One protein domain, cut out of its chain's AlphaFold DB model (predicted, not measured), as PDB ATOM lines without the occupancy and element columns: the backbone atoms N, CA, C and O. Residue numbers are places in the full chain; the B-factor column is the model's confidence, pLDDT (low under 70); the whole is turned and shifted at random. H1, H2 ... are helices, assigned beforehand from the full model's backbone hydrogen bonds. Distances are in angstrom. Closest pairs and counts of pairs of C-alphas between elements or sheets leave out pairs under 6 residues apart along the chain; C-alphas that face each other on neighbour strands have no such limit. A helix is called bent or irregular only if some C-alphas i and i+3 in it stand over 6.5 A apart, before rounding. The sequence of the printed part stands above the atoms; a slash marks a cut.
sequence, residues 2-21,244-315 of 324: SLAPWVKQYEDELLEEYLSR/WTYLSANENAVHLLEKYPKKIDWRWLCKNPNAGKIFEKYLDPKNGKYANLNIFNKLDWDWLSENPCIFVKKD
ATOM      1  N   SER A   2     183.833 232.602 133.493       78.81
ATOM      2  CA  SER A   2     184.382 231.572 132.628       78.81
ATOM      3  C   SER A   2     185.869 231.444 132.876       78.81
ATOM      4  O   SER A   2     186.487 232.348 133.440       78.81
ATOM      5  N   LEU A   3     186.413 230.342 132.371       91.81
ATOM      6  CA  LEU A   3     187.812 230.231 131.998       91.81
ATOM      7  C   LEU A   3     188.368 231.568 131.483       91.81
ATOM      8  O   LEU A   3     187.670 232.322 130.784       91.81
ATOM      9  N   ALA A   4     189.615 231.846 131.844       92.12
ATOM     10  CA  ALA A   4     190.360 232.990 131.362       92.12
ATOM     11  C   ALA A   4     190.354 233.007 129.821       92.12
ATOM     12  O   ALA A   4     190.382 231.943 129.193       92.12
ATOM     13  N   PRO A   5     190.306 234.189 129.176       89.56
ATOM     14  CA  PRO A   5     190.185 234.270 127.721       89.56
ATOM     15  C   PRO A   5     191.231 233.444 126.963       89.56
ATOM     16  O   PRO A   5     190.888 232.804 125.970       89.56
ATOM     17  N   TRP A   6     192.470 233.409 127.464       89.38
ATOM     18  CA  TRP A   6     193.593 232.708 126.840       89.38
ATOM     19  C   TRP A   6     193.459 231.177 126.849       89.38
ATOM     20  O   TRP A   6     193.923 230.529 125.911       89.38
ATOM     21  N   VAL A   7     192.806 230.593 127.865       91.88
ATOM     22  CA  VAL A   7     192.669 229.129 128.006       91.88
ATOM     23  C   VAL A   7     191.386 228.598 127.374       91.88
ATOM     24  O   VAL A   7     191.282 227.417 127.074       91.88
ATOM     25  N   LYS A   8     190.400 229.465 127.117       90.06
ATOM     26  CA  LYS A   8     189.072 229.064 126.627       90.06
ATOM     27  C   LYS A   8     189.103 228.266 125.316       90.06
ATOM     28  O   LYS A   8     188.256 227.412 125.102       90.06
ATOM     29  N   GLN A   9     190.049 228.555 124.430       87.19
ATOM     30  CA  GLN A   9     190.222 227.818 123.168       87.19
ATOM     31  C   GLN A   9     190.836 226.417 123.351       87.19
ATOM     32  O   GLN A   9     190.842 225.636 122.409       87.19
ATOM     33  N   TYR A  10     191.351 226.123 124.544       91.00
ATOM     34  CA  TYR A  10     191.967 224.857 124.938       91.00
ATOM     35  C   TYR A  10     191.125 224.149 126.010       91.00
ATOM     36  O   TYR A  10     191.649 223.397 126.822       91.00
ATOM     37  N   GLU A  11     189.814 224.417 126.048       91.75
ATOM     38  CA  GLU A  11     188.891 223.812 127.019       91.75
ATOM     39  C   GLU A  11     188.900 222.275 126.939       91.75
ATOM     40  O   GLU A  11     188.776 221.618 127.968       91.75
ATOM     41  N   ASP A  12     189.134 221.716 125.746       92.19
ATOM     42  CA  ASP A  12     189.218 220.268 125.510       92.19
ATOM     43  C   ASP A  12     190.474 219.610 126.116       92.19
ATOM     44  O   ASP A  12     190.492 218.396 126.303       92.19
ATOM     45  N   GLU A  13     191.503 220.393 126.457       94.19
ATOM     46  CA  GLU A  13     192.725 219.896 127.108       94.19
ATOM     47  C   GLU A  13     192.587 219.836 128.637       94.19
ATOM     48  O   GLU A  13     193.437 219.273 129.326       94.19
ATOM     49  N   LEU A  14     191.527 220.431 129.199       94.19
ATOM     50  CA  LEU A  14     191.333 220.472 130.644       94.19
ATOM     51  C   LEU A  14     190.802 219.139 131.170       94.19
ATOM     52  O   LEU A  14     189.775 218.617 130.729       94.19
ATOM     53  N   LEU A  15     191.467 218.621 132.197       94.56
ATOM     54  CA  LEU A  15     191.174 217.313 132.763       94.56
ATOM     55  C   LEU A  15     190.261 217.424 133.985       94.56
ATOM     56  O   LEU A  15     190.554 218.086 134.977       94.56
ATOM     57  N   GLU A  16     189.147 216.704 133.923       92.62
ATOM     58  CA  GLU A  16     188.073 216.630 134.929       92.62
ATOM     59  C   GLU A  16     188.530 216.252 136.354       92.62
ATOM     60  O   GLU A  16     187.977 216.754 137.339       92.62
ATOM     61  N   GLU A  17     189.531 215.377 136.486       91.12
ATOM     62  CA  GLU A  17     190.110 214.975 137.774       91.12
ATOM     63  C   GLU A  17     190.795 216.159 138.461       91.12
ATOM     64  O   GLU A  17     190.445 216.503 139.591       91.12
ATOM     65  N   TYR A  18     191.681 216.834 137.735       94.06
ATOM     66  CA  TYR A  18     192.452 217.978 138.212       94.06
ATOM     67  C   TYR A  18     191.596 219.237 138.369       94.06
ATOM     68  O   TYR A  18     191.711 219.945 139.370       94.06
ATOM     69  N   LEU A  19     190.632 219.464 137.473       94.31
ATOM     70  CA  LEU A  19     189.618 220.508 137.644       94.31
ATOM     71  C   LEU A  19     188.845 220.336 138.955       94.31
ATOM     72  O   LEU A  19     188.560 221.314 139.637       94.31
ATOM     73  N   SER A  20     188.528 219.101 139.352       94.88
ATOM     74  CA  SER A  20     187.818 218.853 140.614       94.88
ATOM     75  C   SER A  20     188.671 219.157 141.857       94.88
ATOM     76  O   SER A  20     188.105 219.354 142.934       94.88
ATOM     77  N   ARG A  21     190.002 219.235 141.717       94.25
ATOM     78  CA  ARG A  21     190.957 219.628 142.773       94.25
ATOM     79  C   ARG A  21     191.266 221.129 142.773       94.25
ATOM     80  O   ARG A  21     191.755 221.644 143.773       94.25
ATOM     81  N   TRP A 244     215.926 227.803 137.726       98.19
ATOM     82  CA  TRP A 244     214.809 228.375 136.978       98.19
ATOM     83  C   TRP A 244     213.633 227.413 136.805       98.19
ATOM     84  O   TRP A 244     212.507 227.872 136.619       98.19
ATOM     85  N   THR A 245     213.872 226.103 136.896       97.69
ATOM     86  CA  THR A 245     212.811 225.097 136.839       97.69
ATOM     87  C   THR A 245     211.946 225.190 138.090       97.69
ATOM     88  O   THR A 245     210.726 225.310 137.987       97.69
ATOM     89  N   TYR A 246     212.560 225.257 139.272       97.19
ATOM     90  CA  TYR A 246     211.815 225.464 140.515       97.19
ATOM     91  C   TYR A 246     211.266 226.884 140.665       97.19
ATOM     92  O   TYR A 246     210.131 227.049 141.118       97.19
ATOM     93  N   LEU A 247     212.003 227.903 140.214       98.12
ATOM     94  CA  LEU A 247     211.516 229.283 140.215       98.12
ATOM     95  C   LEU A 247     210.238 229.439 139.375       98.12
ATOM     96  O   LEU A 247     209.352 230.203 139.750       98.12
ATOM     97  N   SER A 248     210.107 228.712 138.260       98.25
ATOM     98  CA  SER A 248     208.900 228.754 137.425       98.25
ATOM     99  C   SER A 248     207.622 228.443 138.210       98.25
ATOM    100  O   SER A 248     206.594 229.060 137.938       98.25
ATOM    101  N   ALA A 249     207.673 227.549 139.200       97.44
ATOM    102  CA  ALA A 249     206.528 227.217 140.051       97.44
ATOM    103  C   ALA A 249     206.324 228.190 141.231       97.44
ATOM    104  O   ALA A 249     205.274 228.158 141.871       97.44
ATOM    105  N   ASN A 250     207.286 229.071 141.518       97.50
ATOM    106  CA  ASN A 250     207.239 229.993 142.652       97.50
ATOM    107  C   ASN A 250     206.248 231.145 142.401       97.50
ATOM    108  O   ASN A 250     206.438 231.983 141.513       97.50
ATOM    109  N   GLU A 251     205.193 231.217 143.213       95.81
ATOM    110  CA  GLU A 251     204.089 232.171 143.044       95.81
ATOM    111  C   GLU A 251     204.503 233.650 143.141       95.81
ATOM    112  O   GLU A 251     203.831 234.509 142.563       95.81
ATOM    113  N   ASN A 252     205.614 233.944 143.825       97.31
ATOM    114  CA  ASN A 252     206.146 235.296 144.002       97.31
ATOM    115  C   ASN A 252     207.212 235.660 142.956       97.31
ATOM    116  O   ASN A 252     207.715 236.781 142.967       97.31
ATOM    117  N   ALA A 253     207.549 234.752 142.034       97.25
ATOM    118  CA  ALA A 253     208.619 234.952 141.055       97.25
ATOM    119  C   ALA A 253     208.158 235.466 139.682       97.25
ATOM    120  O   ALA A 253     208.967 235.556 138.755       97.25
ATOM    121  N   VAL A 254     206.881 235.824 139.523       97.12
ATOM    122  CA  VAL A 254     206.320 236.260 138.231       97.12
ATOM    123  C   VAL A 254     207.127 237.408 137.608       97.12
ATOM    124  O   VAL A 254     207.433 237.345 136.418       97.12
ATOM    125  N   HIS A 255     207.560 238.407 138.389       96.69
ATOM    126  CA  HIS A 255     208.351 239.539 137.876       96.69
ATOM    127  C   HIS A 255     209.720 239.109 137.329       96.69
ATOM    128  O   HIS A 255     210.173 239.625 136.303       96.69
ATOM    129  N   LEU A 256     210.379 238.144 137.976       97.38
ATOM    130  CA  LEU A 256     211.637 237.570 137.500       97.38
ATOM    131  C   LEU A 256     211.433 236.781 136.208       97.38
ATOM    132  O   LEU A 256     212.194 236.951 135.251       97.38
ATOM    133  N   LEU A 257     210.392 235.951 136.153       97.62
ATOM    134  CA  LEU A 257     210.065 235.149 134.975       97.62
ATOM    135  C   LEU A 257     209.746 236.046 133.766       97.62
ATOM    136  O   LEU A 257     210.217 235.786 132.658       97.62
ATOM    137  N   GLU A 258     209.044 237.163 133.977       95.50
ATOM    138  CA  GLU A 258     208.784 238.163 132.935       95.50
ATOM    139  C   GLU A 258     210.055 238.853 132.418       95.50
ATOM    140  O   GLU A 258     210.143 239.153 131.221       95.50
ATOM    141  N   LYS A 259     211.042 239.086 133.292       96.12
ATOM    142  CA  LYS A 259     212.341 239.679 132.934       96.12
ATOM    143  C   LYS A 259     213.232 238.704 132.161       96.12
ATOM    144  O   LYS A 259     213.991 239.133 131.288       96.12
ATOM    145  N   TYR A 260     213.120 237.402 132.432       96.50
ATOM    146  CA  TYR A 260     213.955 236.357 131.833       96.50
ATOM    147  C   TYR A 260     213.133 235.263 131.129       96.50
ATOM    148  O   TYR A 260     213.283 234.078 131.425       96.50
ATOM    149  N   PRO A 261     212.338 235.596 130.095       93.44
ATOM    150  CA  PRO A 261     211.391 234.655 129.491       93.44
ATOM    151  C   PRO A 261     212.043 233.440 128.814       93.44
ATOM    152  O   PRO A 261     211.404 232.414 128.617       93.44
ATOM    153  N   LYS A 262     213.329 233.537 128.452       93.88
ATOM    154  CA  LYS A 262     214.104 232.414 127.890       93.88
ATOM    155  C   LYS A 262     214.485 231.356 128.932       93.88
ATOM    156  O   LYS A 262     214.943 230.289 128.541       93.88
ATOM    157  N   LYS A 263     214.371 231.679 130.222       96.62
ATOM    158  CA  LYS A 263     214.704 230.792 131.340       96.62
ATOM    159  C   LYS A 263     213.487 230.062 131.904       96.62
ATOM    160  O   LYS A 263     213.673 229.141 132.681       96.62
ATOM    161  N   ILE A 264     212.278 230.457 131.505       97.06
ATOM    162  CA  ILE A 264     211.036 229.844 131.973       97.06
ATOM    163  C   ILE A 264     211.011 228.365 131.580       97.06
ATOM    164  O   ILE A 264     211.008 228.022 130.393       97.06
ATOM    165  N   ASP A 265     210.918 227.508 132.589       97.62
ATOM    166  CA  ASP A 265     210.421 226.148 132.434       97.62
ATOM    167  C   ASP A 265     208.889 226.194 132.353       97.62
ATOM    168  O   ASP A 265     208.216 226.532 133.328       97.62
ATOM    169  N   TRP A 266     208.343 225.928 131.166       96.69
ATOM    170  CA  TRP A 266     206.905 226.036 130.888       96.69
ATOM    171  C   TRP A 266     206.084 224.938 131.553       96.69
ATOM    172  O   TRP A 266     204.938 225.191 131.916       96.69
ATOM    173  N   ARG A 267     206.675 223.754 131.747       96.88
ATOM    174  CA  ARG A 267     206.008 222.639 132.413       96.88
ATOM    175  C   ARG A 267     205.786 222.993 133.879       96.88
ATOM    176  O   ARG A 267     204.671 222.915 134.376       96.88
ATOM    177  N   TRP A 268     206.833 223.472 134.551       97.69
ATOM    178  CA  TRP A 268     206.758 223.879 135.958       97.69
ATOM    179  C   TRP A 268     205.964 225.167 136.178       97.69
ATOM    180  O   TRP A 268     205.327 225.318 137.220       97.69
ATOM    181  N   LEU A 269     205.915 226.062 135.185       98.00
ATOM    182  CA  LEU A 269     205.058 227.248 135.239       98.00
ATOM    183  C   LEU A 269     203.573 226.877 135.397       98.00
ATOM    184  O   LEU A 269     202.825 227.631 136.013       98.00
ATOM    185  N   CYS A 270     203.145 225.704 134.912       97.62
ATOM    186  CA  CYS A 270     201.775 225.219 135.095       97.62
ATOM    187  C   CYS A 270     201.384 225.009 136.565       97.62
ATOM    188  O   CYS A 270     200.192 224.977 136.848       97.62
ATOM    189  N   LYS A 271     202.335 224.942 137.510       96.75
ATOM    190  CA  LYS A 271     202.055 224.915 138.961       96.75
ATOM    191  C   LYS A 271     201.935 226.307 139.595       96.75
ATOM    192  O   LYS A 271     201.509 226.416 140.739       96.75
ATOM    193  N   ASN A 272     202.303 227.374 138.887       97.56
ATOM    194  CA  ASN A 272     202.358 228.722 139.448       97.56
ATOM    195  C   ASN A 272     200.973 229.400 139.430       97.56
ATOM    196  O   ASN A 272     200.473 229.728 138.347       97.56
ATOM    197  N   PRO A 273     200.349 229.678 140.591       96.12
ATOM    198  CA  PRO A 273     198.990 230.228 140.657       96.12
ATOM    199  C   PRO A 273     198.876 231.670 140.138       96.12
ATOM    200  O   PRO A 273     197.776 232.161 139.869       96.12
ATOM    201  N   ASN A 274     200.005 232.362 139.965       96.25
ATOM    202  CA  ASN A 274     200.068 233.747 139.506       96.25
ATOM    203  C   ASN A 274     200.545 233.885 138.047       96.25
ATOM    204  O   ASN A 274     200.619 235.001 137.532       96.25
ATOM    205  N   ALA A 275     200.784 232.776 137.338       96.25
ATOM    206  CA  ALA A 275     201.308 232.784 135.969       96.25
ATOM    207  C   ALA A 275     200.284 233.124 134.867       96.25
ATOM    208  O   ALA A 275     200.654 233.187 133.695       96.25
ATOM    209  N   GLY A 276     199.017 233.397 135.204       94.75
ATOM    210  CA  GLY A 276     197.949 233.641 134.221       94.75
ATOM    211  C   GLY A 276     198.286 234.710 133.170       94.75
ATOM    212  O   GLY A 276     198.050 234.492 131.985       94.75
ATOM    213  N   LYS A 277     198.920 235.824 133.573       92.50
ATOM    214  CA  LYS A 277     199.359 236.890 132.646       92.50
ATOM    215  C   LYS A 277     200.493 236.446 131.717       92.50
ATOM    216  O   LYS A 277     200.557 236.879 130.567       92.50
ATOM    217  N   ILE A 278     201.381 235.566 132.191       94.00
ATOM    218  CA  ILE A 278     202.428 234.976 131.351       94.00
ATOM    219  C   ILE A 278     201.771 234.058 130.317       94.00
ATOM    220  O   ILE A 278     202.036 234.209 129.127       94.00
ATOM    221  N   PHE A 279     200.863 233.168 130.721       93.38
ATOM    222  CA  PHE A 279     200.143 232.322 129.765       93.38
ATOM    223  C   PHE A 279     199.370 233.143 128.735       93.38
ATOM    224  O   PHE A 279     199.530 232.908 127.542       93.38
ATOM    225  N   GLU A 280     198.636 234.172 129.157       90.25
ATOM    226  CA  GLU A 280     197.949 235.089 128.242       90.25
ATOM    227  C   GLU A 280     198.908 235.717 127.222       90.25
ATOM    228  O   GLU A 280     198.642 235.725 126.023       90.25
ATOM    229  N   LYS A 281     200.086 236.166 127.661       88.62
ATOM    230  CA  LYS A 281     201.087 236.769 126.777       88.62
ATOM    231  C   LYS A 281     201.646 235.803 125.725       88.62
ATOM    232  O   LYS A 281     201.962 236.254 124.624       88.62
ATOM    233  N   TYR A 282     201.810 234.521 126.053       89.69
ATOM    234  CA  TYR A 282     202.515 233.550 125.200       89.69
ATOM    235  C   TYR A 282     201.610 232.512 124.513       89.69
ATOM    236  O   TYR A 282     202.069 231.870 123.568       89.69
ATOM    237  N   LEU A 283     200.354 232.361 124.944       86.12
ATOM    238  CA  LEU A 283     199.353 231.467 124.343       86.12
ATOM    239  C   LEU A 283     198.223 232.202 123.624       86.12
ATOM    240  O   LEU A 283     197.547 231.570 122.817       86.12
ATOM    241  N   ASP A 284     197.978 233.492 123.891       76.81
ATOM    242  CA  ASP A 284     196.918 234.203 123.171       76.81
ATOM    243  C   ASP A 284     197.312 234.358 121.687       76.81
ATOM    244  O   ASP A 284     198.275 235.070 121.378       76.81
ATOM    245  N   PRO A 285     196.579 233.739 120.738       67.50
ATOM    246  CA  PRO A 285     196.863 233.835 119.308       67.50
ATOM    247  C   PRO A 285     196.749 235.269 118.780       67.50
ATOM    248  O   PRO A 285     197.331 235.588 117.742       67.50
ATOM    249  N   LYS A 286     196.037 236.158 119.485       71.62
ATOM    250  CA  LYS A 286     195.988 237.591 119.160       71.62
ATOM    251  C   LYS A 286     197.321 238.283 119.440       71.62
ATOM    252  O   LYS A 286     197.609 239.322 118.844       71.62
ATOM    253  N   ASN A 287     198.159 237.709 120.300       69.81
ATOM    254  CA  ASN A 287     199.490 238.209 120.609       69.81
ATOM    255  C   ASN A 287     200.512 237.696 119.578       69.81
ATOM    256  O   ASN A 287     201.406 236.892 119.864       69.81
ATOM    257  N   GLY A 288     200.380 238.187 118.339       60.56
ATOM    258  CA  GLY A 288     201.118 237.720 117.155       60.56
ATOM    259  C   GLY A 288     202.652 237.780 117.243       60.56
ATOM    260  O   GLY A 288     203.334 237.193 116.409       60.56
ATOM    261  N   LYS A 289     203.221 238.432 118.266       62.50
ATOM    262  CA  LYS A 289     204.668 238.425 118.538       62.50
ATOM    263  C   LYS A 289     205.172 237.064 119.034       62.50
ATOM    264  O   LYS A 289     206.337 236.737 118.811       62.50
ATOM    265  N   TYR A 290     204.318 236.289 119.704       61.00
ATOM    266  CA  TYR A 290     204.697 235.034 120.362       61.00
ATOM    267  C   TYR A 290     203.977 233.801 119.808       61.00
ATOM    268  O   TYR A 290     204.338 232.688 120.184       61.00
ATOM    269  N   ALA A 291     203.059 233.974 118.850       55.66
ATOM    270  CA  ALA A 291     202.341 232.886 118.177       55.66
ATOM    271  C   ALA A 291     203.265 231.772 117.630       55.66
ATOM    272  O   ALA A 291     202.888 230.604 117.591       55.66
ATOM    273  N   ASN A 292     204.512 232.112 117.280       53.12
ATOM    274  CA  ASN A 292     205.495 231.179 116.717       53.12
ATOM    275  C   ASN A 292     206.288 230.372 117.769       53.12
ATOM    276  O   ASN A 292     207.050 229.484 117.395       53.12
ATOM    277  N   LEU A 293     206.170 230.679 119.069       64.31
ATOM    278  CA  LEU A 293     206.925 229.990 120.133       64.31
ATOM    279  C   LEU A 293     206.307 228.655 120.562       64.31
ATOM    280  O   LEU A 293     206.961 227.934 121.315       64.31
ATOM    281  N   ASN A 294     205.089 228.363 120.086       68.62
ATOM    282  CA  ASN A 294     204.282 227.172 120.357       68.62
ATOM    283  C   ASN A 294     204.627 226.498 121.697       68.62
ATOM    284  O   ASN A 294     205.191 225.402 121.744       68.62
ATOM    285  N   ILE A 295     204.333 227.196 122.797       87.25
ATOM    286  CA  ILE A 295     204.580 226.663 124.140       87.25
ATOM    287  C   ILE A 295     203.540 225.619 124.548       87.25
ATOM    288  O   ILE A 295     203.754 224.951 125.546       87.25
ATOM    289  N   PHE A 296     202.469 225.444 123.763       88.44
ATOM    290  CA  PHE A 296     201.383 224.493 124.011       88.44
ATOM    291  C   PHE A 296     201.910 223.083 124.309       88.44
ATOM    292  O   PHE A 296     201.597 222.513 125.345       88.44
ATOM    293  N   ASN A 297     202.817 222.572 123.468       88.19
ATOM    294  CA  ASN A 297     203.413 221.239 123.639       88.19
ATOM    295  C   ASN A 297     204.395 221.135 124.823       88.19
ATOM    296  O   ASN A 297     204.974 220.075 125.045       88.19
ATOM    297  N   LYS A 298     204.658 222.237 125.533       92.56
ATOM    298  CA  LYS A 298     205.524 222.279 126.721       92.56
ATOM    299  C   LYS A 298     204.726 222.379 128.019       92.56
ATOM    300  O   LYS A 298     205.340 222.387 129.083       92.56
ATOM    301  N   LEU A 299     203.405 222.529 127.931       95.19
ATOM    302  CA  LEU A 299     202.538 222.663 129.094       95.19
ATOM    303  C   LEU A 299     202.201 221.293 129.666       95.19
ATOM    304  O   LEU A 299     202.027 220.322 128.930       95.19
ATOM    305  N   ASP A 300     202.070 221.257 130.984       96.56
ATOM    306  CA  ASP A 300     201.481 220.141 131.707       96.56
ATOM    307  C   ASP A 300     200.005 220.474 131.969       96.56
ATOM    308  O   ASP A 300     199.691 221.332 132.802       96.56
ATOM    309  N   TRP A 301     199.100 219.885 131.182       95.56
ATOM    310  CA  TRP A 301     197.667 220.191 131.254       95.56
ATOM    311  C   TRP A 301     197.007 219.641 132.518       95.56
ATOM    312  O   TRP A 301     196.043 220.240 132.996       95.56
ATOM    313  N   ASP A 302     197.563 218.587 133.110       95.50
ATOM    314  CA  ASP A 302     197.172 218.061 134.414       95.50
ATOM    315  C   ASP A 302     197.358 219.145 135.483       95.50
ATOM    316  O   ASP A 302     196.397 219.589 136.120       95.50
ATOM    317  N   TRP A 303     198.585 219.661 135.607       96.56
ATOM    318  CA  TRP A 303     198.904 220.712 136.577       96.56
ATOM    319  C   TRP A 303     198.160 222.010 136.280       96.56
ATOM    320  O   TRP A 303     197.669 222.666 137.198       96.56
ATOM    321  N   LEU A 304     198.025 222.372 135.002       96.56
ATOM    322  CA  LEU A 304     197.328 223.593 134.614       96.56
ATOM    323  C   LEU A 304     195.820 223.517 134.896       96.56
ATOM    324  O   LEU A 304     195.228 224.525 135.267       96.56
ATOM    325  N   SER A 305     195.204 222.338 134.782       96.38
ATOM    326  CA  SER A 305     193.785 222.117 135.108       96.38
ATOM    327  C   SER A 305     193.488 222.306 136.599       96.38
ATOM    328  O   SER A 305     192.438 222.838 136.970       96.38
ATOM    329  N   GLU A 306     194.418 221.904 137.468       96.12
ATOM    330  CA  GLU A 306     194.333 222.123 138.918       96.12
ATOM    331  C   GLU A 306     194.674 223.574 139.307       96.12
ATOM    332  O   GLU A 306     194.241 224.067 140.351       96.12
ATOM    333  N   ASN A 307     195.398 224.296 138.449       96.62
ATOM    334  CA  ASN A 307     195.889 225.631 138.748       96.62
ATOM    335  C   ASN A 307     194.761 226.687 138.754       96.62
ATOM    336  O   ASN A 307     194.027 226.837 137.770       96.62
ATOM    337  N   PRO A 308     194.627 227.504 139.815       95.50
ATOM    338  CA  PRO A 308     193.594 228.536 139.892       95.50
ATOM    339  C   PRO A 308     193.729 229.658 138.844       95.50
ATOM    340  O   PRO A 308     192.765 230.403 138.644       95.50
ATOM    341  N   CYS A 309     194.878 229.794 138.169       95.12
ATOM    342  CA  CYS A 309     195.142 230.847 137.183       95.12
ATOM    343  C   CYS A 309     194.346 230.700 135.876       95.12
ATOM    344  O   CYS A 309     194.298 231.645 135.085       95.12
ATOM    345  N   ILE A 310     193.735 229.534 135.626       95.62
ATOM    346  CA  ILE A 310     192.893 229.294 134.442       95.62
ATOM    347  C   ILE A 310     191.528 229.984 134.538       95.62
ATOM    348  O   ILE A 310     190.790 230.018 133.557       95.62
ATOM    349  N   PHE A 311     191.183 230.549 135.695       94.06
ATOM    350  CA  PHE A 311     189.980 231.350 135.899       94.06
ATOM    351  C   PHE A 311     190.337 232.833 136.033       94.06
ATOM    352  O   PHE A 311     191.393 233.199 136.548       94.06
ATOM    353  N   VAL A 312     189.439 233.707 135.570       83.81
ATOM    354  CA  VAL A 312     189.614 235.163 135.686       83.81
ATOM    355  C   VAL A 312     189.609 235.554 137.165       83.81
ATOM    356  O   VAL A 312     188.615 235.321 137.857       83.81
ATOM    357  N   LYS A 313     190.691 236.178 137.646       68.69
ATOM    358  CA  LYS A 313     190.662 236.878 138.934       68.69
ATOM    359  C   LYS A 313     189.675 238.035 138.787       68.69
ATOM    360  O   LYS A 313     189.805 238.842 137.872       68.69
ATOM    361  N   LYS A 314     188.647 238.093 139.637       59.16
ATOM    362  CA  LYS A 314     187.872 239.327 139.772       59.16
ATOM    363  C   LYS A 314     188.821 240.339 140.394       59.16
ATOM    364  O   LYS A 314     189.142 240.206 141.568       59.16
ATOM    365  N   ASP A 315     189.323 241.274 139.600       51.25
ATOM    366  CA  ASP A 315     190.118 242.368 140.137       51.25
ATOM    367  C   ASP A 315     189.235 243.152 141.120       51.25
ATOM    368  O   ASP A 315     188.223 243.740 140.722       51.25
TER     369      ASP A 315
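AT A GLANCE: This is residues 2 to 21 and 244 to 315 of the 324 residues of an uncharacterized protein of viral metagenome (UniProt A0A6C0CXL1). Short helices strung on loops form two small groups, H1, H2 and H7 at one end of the domain and H3, H4 and H5 at the other, with the longest helix, H6, on the side of the second group, close to H4 but not clearly touching it. H5 and H7 come near each other between the two groups, and a long loop leads from H6 to H7. The printed part has 92 residues with seven named helices, H1 to H7 in order along the chain, and no named strand. The class is all helix, though helices hold 42 of the 92 residues, under half. The whole is compact, with a radius of gyration of the C-alphas of 12.3 A, and rounded, spanning 32 by 29 by 28 A.

IN THESE COORDINATES: H6, residues 276 to 283, measures 10.2 A from its first C-alpha, at (197.949, 233.641, 134.221), to its last. Before it come H3, residues 244 to 249, 8.9 A; H4, residues 254 to 259, 8.7 A; and H5, residues 266 to 269, 4.9 A. H7, residues 301 to 306, 8.6 A, ends with C-alpha 306 at (194.333, 222.123, 138.918). H1, residues 8 to 13, 9.9 A, begins with C-alpha 8 at (189.072, 229.064, 126.627) and is irregular: C-alphas 9 and 12 are 8.0 A apart. H2, residues 16 to 21, measures 8.9 A.

HOW THE PARTS SIT: H6 is close to but not clearly touching H4, with the closest C-alphas, of Glu 258 and Ile 278, 7.3 A apart; they run the same way at a steep tilt of 40 degrees. H3 and H4 only just touch, and only at the corner, with 3 pairs of C-alphas within 8 A; the closest, of Ser 248 and Leu 257, are 6.9 A apart. H3 touches H5, the closest C-alphas, of Ser 248 and Leu 269, being 4.7 A apart. H2 touches H7, the closest C-alphas, of Tyr 18 and Glu 306, being 4.6 A apart; they run the same way at a steep tilt of 40 degrees. H1 is close to but not clearly touching H7, with the closest C-alphas, of Glu 13 and Trp 301, 6.5 A apart. H6 is apart from H1, H2, H3, H5 and H7. Every O i to N i+4 pair is within hydrogen-bond range in H2, H4, H6 and H7; H3 has 1 of 2, H1 has 0 of 2 but 1 of 3 O i to N i+3 pairs, and H5 is too short for an i+4 pair.

THE WHOLE: The C-alphas farthest apart, of Ser 20 and Lys 289, are 34.0 A apart. Residues 22 to 243 are not printed, and C-alphas 21 and 244 are 26.1 A apart across this cut. The link from H6 to H7, residues 284 to 300, is long. The mean pLDDT of the printed part is 89.5; residue 285, residues 287 to 294 and residues 313 to 315 are under 70.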